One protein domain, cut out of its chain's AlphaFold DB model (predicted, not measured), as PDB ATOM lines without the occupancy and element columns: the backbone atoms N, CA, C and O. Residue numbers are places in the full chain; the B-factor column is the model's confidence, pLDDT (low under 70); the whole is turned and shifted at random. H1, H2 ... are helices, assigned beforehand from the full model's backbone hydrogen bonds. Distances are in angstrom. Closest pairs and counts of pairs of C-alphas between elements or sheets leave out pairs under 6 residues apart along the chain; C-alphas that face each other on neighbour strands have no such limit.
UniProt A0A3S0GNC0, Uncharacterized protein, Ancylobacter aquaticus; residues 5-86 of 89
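This is residues 5 to 86 of the 89 residues of an uncharacterized protein of Ancylobacter aquaticus (UniProt A0A3S0GNC0). H2, H3 and H4 make a loose triangular frame: H2 and H3 form a V, and H4 crosses its wide end. H5 runs side by side with H2, and tiny H1 sits by H4. The printed part has 82 residues, with five named helices in the order H1 to H5, which hold 63 of them, and no named strand; its class is all helix, and it is compact, with a radius of gyration of the C-alphas of 13.3 A and spans of 36 by 30 by 18 A.

H1, residues 5 to 8, begins at C-alpha 5 (105.752, 123.600, 41.254). H2 is residues 12 to 26, 21.0 A; H3, 31 to 49, 27.3 A; H4, 53 to 64, 16.3 A; H5, 73 to 85, 18.5 A, ending at C-alpha 85 (113.189, 132.866, 73.010).

H2 and H5 touch, closest C-alphas Gln 16 and Ala 74, 6.4 A, at a shallow tilt of 9 degrees, the same way. H2 and H3 are close but not clearly touching: Leu 26 and Gln 34, C-alphas 5.7 A. H3 and H4 only just touch, with 3 pairs of C-alphas within 8 A, only at the corner. Every O i to N i+4 pair is within hydrogen-bond range in H3, H4 and H5; H2 has 10 of 11, and H1 is too short for one.

The printed part has no cut and no long link; pLDDT is under 70 at residues 5, 67 to 69 and 84 to 86.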
ATOM      1  N   ASP A   5     104.898 122.601  41.909       67.62
ATOM      2  CA  ASP A   5     105.752 123.600  41.254       67.62
ATOM      3  C   ASP A   5     105.660 124.973  41.930       67.62
ATOM      4  O   ASP A   5     106.660 125.676  42.089       67.62
ATOM      5  N   ARG A   6     104.471 125.339  42.425       72.12
ATOM      6  CA  ARG A   6     104.270 126.584  43.180       72.12
ATOM      7  C   ARG A   6     104.896 126.534  44.571       72.12
ATOM      8  O   ARG A   6     105.350 127.568  45.049       72.12
ATOM      9  N   LEU A   7     104.946 125.357  45.200       76.44
ATOM     10  CA  LEU A   7     105.673 125.152  46.458       76.44
ATOM     11  C   LEU A   7     107.185 125.318  46.269       76.44
ATOM     12  O   LEU A   7     107.833 125.991  47.067       76.44
ATOM     13  N   ASN A   8     107.732 124.766  45.185       75.06
ATOM     14  CA  ASN A   8     109.162 124.845  44.884       75.06
ATOM     15  C   ASN A   8     109.617 126.258  44.476       75.06
ATOM     16  O   ASN A   8     110.785 126.596  44.640       75.06
ATOM     17  N   GLY A   9     108.703 127.088  43.967       77.94
ATOM     18  CA  GLY A   9     108.967 128.481  43.591       77.94
ATOM     19  C   GLY A   9     108.824 129.502  44.725       77.94
ATOM     20  O   GLY A   9     108.886 130.706  44.466       77.94
ATOM     21  N   ALA A  10     108.582 129.068  45.966       81.31
ATOM     22  CA  ALA A  10     108.416 129.986  47.086       81.31
ATOM     23  C   ALA A  10     109.699 130.802  47.343       81.31
ATOM     24  O   ALA A  10     110.814 130.287  47.328       81.31
ATOM     25  N   SER A  11     109.547 132.099  47.622       87.06
ATOM     26  CA  SER A  11     110.676 132.953  48.005       87.06
ATOM     27  C   SER A  11     111.113 132.632  49.434       87.06
ATOM     28  O   SER A  11     110.355 132.870  50.376       87.06
ATOM     29  N   ALA A  12     112.356 132.175  49.610       84.56
ATOM     30  CA  ALA A  12     112.919 131.882  50.930       84.56
ATOM     31  C   ALA A  12     112.830 133.084  51.890       84.56
ATOM     32  O   ALA A  12     112.496 132.908  53.058       84.56
ATOM     33  N   ALA A  13     113.038 134.308  51.392       86.12
ATOM     34  CA  ALA A  13     112.908 135.533  52.184       86.12
ATOM     35  C   ALA A  13     111.460 135.794  52.636       86.12
ATOM     36  O   ALA A  13     111.217 136.191  53.774       86.12
ATOM     37  N   THR A  14     110.482 135.536  51.760       89.38
ATOM     38  CA  THR A  14     109.061 135.671  52.118       89.38
ATOM     39  C   THR A  14     108.669 134.645  53.175       89.38
ATOM     40  O   THR A  14     108.024 135.003  54.157       89.38
ATOM     41  N   VAL A  15     109.084 133.387  52.999       90.31
ATOM     42  CA  VAL A  15     108.789 132.320  53.962       90.31
ATOM     43  C   VAL A  15     109.479 132.589  55.298       90.31
ATOM     44  O   VAL A  15     108.835 132.461  56.330       90.31
ATOM     45  N   GLN A  16     110.733 133.046  55.306       90.12
ATOM     46  CA  GLN A  16     111.436 133.411  56.538       90.12
ATOM     47  C   GLN A  16     110.715 134.519  57.317       90.12
ATOM     48  O   GLN A  16     110.513 134.368  58.519       90.12
ATOM     49  N   ARG A  17     110.290 135.603  56.653       92.31
ATOM     50  CA  ARG A  17     109.526 136.672  57.315       92.31
ATOM     51  C   ARG A  17     108.235 136.139  57.940       92.31
ATOM     52  O   ARG A  17     107.971 136.412  59.099       92.31
ATOM     53  N   LEU A  18     107.466 135.343  57.194       93.12
ATOM     54  CA  LEU A  18     106.210 134.773  57.696       93.12
ATOM     55  C   LEU A  18     106.430 133.788  58.851       93.12
ATOM     56  O   LEU A  18     105.597 133.702  59.746       93.12
ATOM     57  N   VAL A  19     107.542 133.050  58.844       92.00
ATOM     58  CA  VAL A  19     107.920 132.199  59.977       92.00
ATOM     59  C   VAL A  19     108.201 133.054  61.211       92.00
ATOM     60  O   VAL A  19     107.686 132.719  62.269       92.00
ATOM     61  N   MET A  20     108.928 134.169  61.089       90.75
ATOM     62  CA  MET A  20     109.132 135.094  62.216       90.75
ATOM     63  C   MET A  20     107.808 135.650  62.750       90.75
ATOM     64  O   MET A  20     107.580 135.579  63.950       90.75
ATOM     65  N   ASP A  21     106.890 136.078  61.875       92.88
ATOM     66  CA  ASP A  21     105.566 136.567  62.294       92.88
ATOM     67  C   ASP A  21     104.774 135.511  63.095       92.88
ATOM     68  O   ASP A  21     103.989 135.847  63.984       92.88
ATOM     69  N   LEU A  22     104.941 134.223  62.769       91.56
ATOM     70  CA  LEU A  22     104.336 133.121  63.523       91.56
ATOM     71  C   LEU A  22     105.043 132.888  64.858       91.56
ATOM     72  O   LEU A  22     104.364 132.670  65.859       91.56
ATOM     73  N   VAL A  23     106.375 132.946  64.890       89.56
ATOM     74  CA  VAL A  23     107.150 132.799  66.129       89.56
ATOM     75  C   VAL A  23     106.811 133.918  67.110       89.56
ATOM     76  O   VAL A  23     106.493 133.625  68.258       89.56
ATOM     77  N   ASP A  24     106.744 135.167  66.649       90.00
ATOM     78  CA  ASP A  24     106.403 136.329  67.479       90.00
ATOM     79  C   ASP A  24     105.015 136.212  68.126       90.00
ATOM     80  O   ASP A  24     104.771 136.757  69.202       90.00
ATOM     81  N   ARG A  25     104.089 135.492  67.481       91.12
ATOM     82  CA  ARG A  25     102.747 135.217  68.020       91.12
ATOM     83  C   ARG A  25     102.726 134.071  69.021       91.12
ATOM     84  O   ARG A  25     101.839 134.040  69.862       91.12
ATOM     85  N   LEU A  26     103.649 133.121  68.898       89.69
ATOM     86  CA  LEU A  26     103.726 131.949  69.768       89.69
ATOM     87  C   LEU A  26     104.610 132.189  70.995       89.69
ATOM     88  O   LEU A  26     104.429 131.506  71.996       89.69
ATOM     89  N   GLN A  27     105.533 133.152  70.948       87.56
ATOM     90  CA  GLN A  27     106.570 133.330  71.974       87.56
ATOM     91  C   GLN A  27     106.039 133.589  73.396       87.56
ATOM     92  O   GLN A  27     106.737 133.302  74.361       87.56
ATOM     93  N   SER A  28     104.813 134.106  73.550       88.62
ATOM     94  CA  SER A  28     104.195 134.340  74.865       88.62
ATOM     95  C   SER A  28     103.462 133.127  75.444       88.62
ATOM     96  O   SER A  28     102.989 133.192  76.577       88.62
ATOM     97  N   GLU A  29     103.316 132.052  74.672       91.75
ATOM     98  CA  GLU A  29     102.617 130.837  75.088       91.75
ATOM     99  C   GLU A  29     103.559 129.857  75.801       91.75
ATOM    100  O   GLU A  29     104.777 129.918  75.656       91.75
ATOM    101  N   GLU A  30     102.996 128.911  76.551       90.69
ATOM    102  CA  GLU A  30     103.746 127.834  77.216       90.69
ATOM    103  C   GLU A  30     104.431 126.909  76.179       90.69
ATOM    104  O   GLU A  30     103.820 126.622  75.142       90.69
ATOM    105  N   PRO A  31     105.668 126.405  76.410       86.12
ATOM    106  CA  PRO A  31     106.419 125.655  75.395       86.12
ATOM    107  C   PRO A  31     105.664 124.468  74.776       86.12
ATOM    108  O   PRO A  31     105.757 124.239  73.566       86.12
ATOM    109  N   GLY A  32     104.857 123.740  75.558       88.44
ATOM    110  CA  GLY A  32     104.006 122.670  75.038       88.44
ATOM    111  C   GLY A  32     102.973 123.178  74.026       88.44
ATOM    112  O   GLY A  32     102.827 122.609  72.939       88.44
ATOM    113  N   ALA A  33     102.302 124.287  74.339       91.25
ATOM    114  CA  ALA A  33     101.333 124.926  73.451       91.25
ATOM    115  C   ALA A  33     101.985 125.436  72.156       91.25
ATOM    116  O   ALA A  33     101.405 125.274  71.077       91.25
ATOM    117  N   GLN A  34     103.205 125.973  72.227       89.62
ATOM    118  CA  GLN A  34     103.961 126.416  71.050       89.62
ATOM    119  C   GLN A  34     104.212 125.256  70.072       89.62
ATOM    120  O   GLN A  34     103.876 125.345  68.886       89.62
ATOM    121  N   VAL A  35     104.747 124.133  70.575       88.81
ATOM    122  CA  VAL A  35     105.070 122.945  69.764       88.81
ATOM    123  C   VAL A  35     103.809 122.321  69.169       88.81
ATOM    124  O   VAL A  35     103.774 122.009  67.971       88.81
ATOM    125  N   HIS A  36     102.754 122.162  69.973       93.94
ATOM    126  CA  HIS A  36     101.490 121.604  69.501       93.94
ATOM    127  C   HIS A  36     100.825 122.492  68.452       93.94
ATOM    128  O   HIS A  36     100.355 121.971  67.442       93.94
ATOM    129  N   THR A  37     100.845 123.813  68.631       93.88
ATOM    130  CA  THR A  37     100.238 124.753  67.679       93.88
ATOM    131  C   THR A  37     100.964 124.739  66.337       93.88
ATOM    132  O   THR A  37     100.321 124.603  65.295       93.88
ATOM    133  N   ALA A  38     102.302 124.798  66.337       91.44
ATOM    134  CA  ALA A  38     103.090 124.730  65.105       91.44
ATOM    135  C   ALA A  38     102.873 123.402  64.357       91.44
ATOM    136  O   ALA A  38     102.701 123.384  63.135       91.44
ATOM    137  N   THR A  39     102.823 122.291  65.096       93.44
ATOM    138  CA  THR A  39     102.606 120.953  64.526       93.44
ATOM    139  C   THR A  39     101.190 120.798  63.970       93.44
ATOM    140  O   THR A  39     101.019 120.315  62.849       93.44
ATOM    141  N   ALA A  40     100.173 121.240  64.713       95.75
ATOM    142  CA  ALA A  40      98.779 121.187  64.281       95.75
ATOM    143  C   ALA A  40      98.553 122.024  63.017       95.75
ATOM    144  O   ALA A  40      97.921 121.547  62.076       95.75
ATOM    145  N   LEU A  41      99.128 123.232  62.951       94.06
ATOM    146  CA  LEU A  41      99.056 124.077  61.760       94.06
ATOM    147  C   LEU A  41      99.637 123.368  60.530       94.06
ATOM    148  O   LEU A  41      99.011 123.368  59.472       94.06
ATOM    149  N   PHE A  42     100.805 122.734  60.666       93.94
ATOM    150  CA  PHE A  42     101.423 121.997  59.566       93.94
ATOM    151  C   PHE A  42     100.536 120.848  59.061       93.94
ATOM    152  O   PHE A  42     100.338 120.716  57.852       93.94
ATOM    153  N   ILE A  43      99.970 120.049  59.974       94.25
ATOM    154  CA  ILE A  43      99.081 118.927  59.629       94.25
ATOM    155  C   ILE A  43      97.843 119.435  58.885       94.25
ATOM    156  O   ILE A  43      97.554 118.960  57.789       94.25
ATOM    157  N   LEU A  44      97.163 120.447  59.427       94.75
ATOM    158  CA  LEU A  44      95.945 121.001  58.832       94.75
ATOM    159  C   LEU A  44      96.201 121.605  57.446       94.75
ATOM    160  O   LEU A  44      95.382 121.456  56.541       94.75
ATOM    161  N   VAL A  45      97.350 122.261  57.248       91.94
ATOM    162  CA  VAL A  45      97.746 122.786  55.932       91.94
ATOM    163  C   VAL A  45      98.016 121.652  54.942       91.94
ATOM    164  O   VAL A  45      97.614 121.761  53.784       91.94
ATOM    165  N   ALA A  46      98.658 120.565  55.375       93.12
ATOM    166  CA  ALA A  46      98.909 119.400  54.528       93.12
ATOM    167  C   ALA A  46      97.604 118.724  54.083       93.12
ATOM    168  O   ALA A  46      97.419 118.456  52.892       93.12
ATOM    169  N   GLU A  47      96.678 118.523  55.022       94.19
ATOM    170  CA  GLU A  47      95.345 117.971  54.767       94.19
ATOM    171  C   GLU A  47      94.543 118.857  53.812       94.19
ATOM    172  O   GLU A  47      94.023 118.372  52.807       94.19
ATOM    173  N   TRP A  48      94.502 120.168  54.067       93.69
ATOM    174  CA  TRP A  48      93.821 121.134  53.202       93.69
ATOM    175  C   TRP A  48      94.412 121.178  51.787       93.69
ATOM    176  O   TRP A  48      93.677 121.278  50.802       93.69
ATOM    177  N   ALA A  49      95.739 121.098  51.670       89.50
ATOM    178  CA  ALA A  49      96.419 121.100  50.381       89.50
ATOM    179  C   ALA A  49      96.237 119.778  49.613       89.50
ATOM    180  O   ALA A  49      96.450 119.761  48.399       89.50
ATOM    181  N   GLY A  50      95.852 118.692  50.295       92.19
ATOM    182  CA  GLY A  50      95.791 117.346  49.727       92.19
ATOM    183  C   GLY A  50      97.171 116.785  49.372       92.19
ATOM    184  O   GLY A  50      97.287 115.989  48.441       92.19
ATOM    185  N   ILE A  51      98.227 117.231  50.063       90.44
ATOM    186  CA  ILE A  51      99.618 116.853  49.780       90.44
ATOM    187  C   ILE A  51     100.146 115.990  50.932       90.44
ATOM    188  O   ILE A  51      99.996 116.385  52.090       90.44
ATOM    189  N   PRO A  52     100.801 114.845  50.654       91.88
ATOM    190  CA  PRO A  52     101.441 114.048  51.692       91.88
ATOM    191  C   PRO A  52     102.390 114.899  52.559       91.88
ATOM    192  O   PRO A  52     103.260 115.584  52.015       91.88
ATOM    193  N   PRO A  53     102.294 114.837  53.901       90.44
ATOM    194  CA  PRO A  53     103.123 115.655  54.789       90.44
ATOM    195  C   PRO A  53     104.635 115.513  54.544       90.44
ATOM    196  O   PRO A  53     105.381 116.484  54.642       90.44
ATOM    197  N   GLN A  54     105.099 114.316  54.173       90.38
ATOM    198  CA  GLN A  54     106.505 114.061  53.841       90.38
ATOM    199  C   GLN A  54     106.998 114.919  52.662       90.38
ATOM    200  O   GLN A  54     108.133 115.408  52.684       90.38
ATOM    201  N   ASP A  55     106.157 115.123  51.650       90.38
ATOM    202  CA  ASP A  55     106.514 115.903  50.466       90.38
ATOM    203  C   ASP A  55     106.663 117.380  50.825       90.38
ATOM    204  O   ASP A  55     107.639 118.019  50.434       90.38
ATOM    205  N   LEU A  56     105.739 117.905  51.639       90.00
ATOM    206  CA  LEU A  56     105.814 119.271  52.159       90.00
ATOM    207  C   LEU A  56     107.051 119.471  53.032       90.00
ATOM    208  O   LEU A  56     107.741 120.483  52.892       90.00
ATOM    209  N   PHE A  57     107.380 118.498  53.884       89.88
ATOM    210  CA  PHE A  57     108.614 118.532  54.666       89.88
ATOM    211  C   PHE A  57     109.850 118.579  53.774       89.88
ATOM    212  O   PHE A  57     110.761 119.363  54.033       89.88
ATOM    213  N   THR A  58     109.890 117.753  52.731       90.31
ATOM    214  CA  THR A  58     111.032 117.683  51.815       90.31
ATOM    215  C   THR A  58     111.195 118.991  51.046       90.31
ATOM    216  O   THR A  58     112.276 119.576  51.064       90.31
ATOM    217  N   ALA A  59     110.117 119.506  50.449       88.81
ATOM    218  CA  ALA A  59     110.129 120.775  49.721       88.81
ATOM    219  C   ALA A  59     110.539 121.951  50.625       88.81
ATOM    220  O   ALA A  59     111.394 122.755  50.258       88.81
ATOM    221  N   THR A  60     110.002 122.008  51.847       90.38
ATOM    222  CA  THR A  60     110.335 123.067  52.813       90.38
ATOM    223  C   THR A  60     111.786 122.968  53.283       90.38
ATOM    224  O   THR A  60     112.469 123.983  53.371       90.38
ATOM    225  N   LYS A  61     112.315 121.760  53.529       89.31
ATOM    226  CA  LYS A  61     113.738 121.573  53.863       89.31
ATOM    227  C   LYS A  61     114.652 122.037  52.735       89.31
ATOM    228  O   LYS A  61     115.642 122.706  53.015       89.31
ATOM    229  N   ASN A  62     114.301 121.726  51.489       88.06
ATOM    230  CA  ASN A  62     115.058 122.178  50.323       88.06
ATOM    231  C   ASN A  62     115.048 123.707  50.215       88.06
ATOM    232  O   ASN A  62     116.092 124.301  49.981       88.06
ATOM    233  N   LEU A  63     113.903 124.350  50.470       88.06
ATOM    234  CA  LEU A  63     113.795 125.810  50.518       88.06
ATOM    235  C   LEU A  63     114.669 126.428  51.623       88.06
ATOM    236  O   LEU A  63     115.252 127.496  51.447       88.06
ATOM    237  N   MET A  64     114.735 125.776  52.784       88.38
ATOM    238  CA  MET A  64     115.537 126.238  53.918       88.38
ATOM    239  C   MET A  64     117.038 126.015  53.712       88.38
ATOM    240  O   MET A  64     117.835 126.651  54.408       88.38
ATOM    241  N   ALA A  65     117.427 125.123  52.804       87.31
ATOM    242  CA  ALA A  65     118.811 124.788  52.516       87.31
ATOM    243  C   ALA A  65     119.469 125.793  51.550       87.31
ATOM    244  O   ALA A  65     118.843 126.362  50.662       87.31
ATOM    245  N   SER A  66     120.759 126.022  51.760       74.69
ATOM    246  CA  SER A  66     121.688 126.725  50.874       74.69
ATOM    247  C   SER A  66     122.254 125.765  49.825       74.69
ATOM    248  O   SER A  66     122.086 124.547  49.934       74.69
ATOM    249  N   ALA A  67     122.962 126.309  48.832       65.69
ATOM    250  CA  ALA A  67     123.619 125.520  47.791       65.69
ATOM    251  C   ALA A  67     124.646 124.523  48.366       65.69
ATOM    252  O   ALA A  67     124.864 123.460  47.792       65.69
ATOM    253  N   GLU A  68     125.227 124.827  49.528       64.44
ATOM    254  CA  GLU A  68     126.204 123.993  50.229       64.44
ATOM    255  C   GLU A  68     125.558 122.970  51.186       64.44
ATOM    256  O   GLU A  68     126.256 122.306  51.950       64.44
ATOM    257  N   GLY A  69     124.224 122.844  51.190       66.69
ATOM    258  CA  GLY A  69     123.486 121.896  52.038       66.69
ATOM    259  C   GLY A  69     123.291 122.339  53.494       66.69
ATOM    260  O   GLY A  69     122.607 121.661  54.260       66.69
ATOM    261  N   ASN A  70     123.832 123.497  53.884       76.44
ATOM    262  CA  ASN A  70     123.587 124.124  55.188       76.44
ATOM    263  C   ASN A  70     122.277 124.920  55.181       76.44
ATOM    264  O   ASN A  70     121.767 125.232  54.111       76.44
ATOM    265  N   ARG A  71     121.725 125.325  56.334       81.62
ATOM    266  CA  ARG A  71     120.596 126.281  56.335       81.62
ATOM    267  C   ARG A  71     121.018 127.604  55.688       81.62
ATOM    268  O   ARG A  71     122.120 128.084  55.939       81.62
ATOM    269  N   THR A  72     120.135 128.217  54.903       83.12
ATOM    270  CA  THR A  72     120.345 129.585  54.408       83.12
ATOM    271  C   THR A  72     120.505 130.559  55.582       83.12
ATOM    272  O   THR A  72     119.883 130.350  56.630       83.12
ATOM    273  N   PRO A  73     121.273 131.657  55.428       81.12
ATOM    274  CA  PRO A  73     121.474 132.638  56.500       81.12
ATOM    275  C   PRO A  73     120.167 133.150  57.123       81.12
ATOM    276  O   PRO A  73     120.088 133.339  58.335       81.12
ATOM    277  N   ALA A  74     119.116 133.289  56.309       76.81
ATOM    278  CA  ALA A  74     117.786 133.694  56.752       76.81
ATOM    279  C   ALA A  74     117.199 132.721  57.794       76.81
ATOM    280  O   ALA A  74     116.753 133.144  58.857       76.81
ATOM    281  N   PHE A  75     117.257 131.411  57.541       85.75
ATOM    282  CA  PHE A  75     116.763 130.405  58.487       85.75
ATOM    283  C   PHE A  75     117.755 130.081  59.615       85.75
ATOM    284  O   PHE A  75     117.339 129.556  60.646       85.75
ATOM    285  N   VAL A  76     119.045 130.414  59.465       84.69
ATOM    286  CA  VAL A  76     120.005 130.408  60.584       84.69
ATOM    287  C   VAL A  76     119.607 131.452  61.628       84.69
ATOM    288  O   VAL A  76     119.579 131.129  62.812       84.69
ATOM    289  N   ALA A  77     119.236 132.664  61.202       81.12
ATOM    290  CA  ALA A  77     118.773 133.714  62.108       81.12
ATOM    291  C   ALA A  77     117.492 133.310  62.856       81.12
ATOM    292  O   ALA A  77     117.425 133.462  64.072       81.12
ATOM    293  N   VAL A  78     116.519 132.708  62.158       84.69
ATOM    294  CA  VAL A  78     115.296 132.170  62.786       84.69
ATOM    295  C   VAL A  78     115.634 131.103  63.832       84.69
ATOM    296  O   VAL A  78     115.108 131.130  64.938       84.69
ATOM    297  N   ALA A  79     116.534 130.167  63.510       84.94
ATOM    298  CA  ALA A  79     116.938 129.121  64.450       84.94
ATOM    299  C   ALA A  79     117.667 129.686  65.682       84.94
ATOM    300  O   ALA A  79     117.475 129.178  66.785       84.94
ATOM    301  N   ALA A  80     118.484 130.726  65.501       82.12
ATOM    302  CA  ALA A  80     119.137 131.427  66.603       82.12
ATOM    303  C   ALA A  80     118.121 132.162  67.492       82.12
ATOM    304  O   ALA A  80     118.233 132.085  68.710       82.12
ATOM    305  N   TYR A  81     117.113 132.804  66.892       79.44
ATOM    306  CA  TYR A  81     116.026 133.460  67.621       79.44
ATOM    307  C   TYR A  81     115.223 132.455  68.457       79.44
ATOM    308  O   TYR A  81     115.100 132.615  69.665       79.44
ATOM    309  N   LEU A  82     114.791 131.344  67.850       81.38
ATOM    310  CA  LEU A  82     114.093 130.263  68.558       81.38
ATOM    311  C   LEU A  82     114.910 129.703  69.730       81.38
ATOM    312  O   LEU A  82     114.343 129.370  70.759       81.38
ATOM    313  N   ALA A  83     116.235 129.602  69.589       77.69
ATOM    314  CA  ALA A  83     117.099 129.125  70.665       77.69
ATOM    315  C   ALA A  83     117.254 130.123  71.829       77.69
ATOM    316  O   ALA A  83     117.678 129.705  72.905       77.69
ATOM    317  N   GLY A  84     116.977 131.411  71.598       68.44
ATOM    318  CA  GLY A  84     117.004 132.461  72.617       68.44
ATOM    319  C   GLY A  84     115.652 132.712  73.286       68.44
ATOM    320  O   GLY A  84     115.636 133.063  74.460       68.44
ATOM    321  N   GLU A  85     114.547 132.505  72.565       62.41
ATOM    322  CA  GLU A  85     113.189 132.866  73.010       62.41
ATOM    323  C   GLU A  85     112.340 131.670  73.461       62.41
ATOM    324  O   GLU A  85     111.445 131.818  74.288       62.41
ATOM    325  N   ILE A  86     112.601 130.467  72.938       58.66
ATOM    326  CA  ILE A  86     111.902 129.254  73.369       58.66
ATOM    327  C   ILE A  86     112.796 128.530  74.370       58.66
ATOM    328  O   ILE A  86     113.802 127.919  73.993       58.66
TER     329      ILE A  86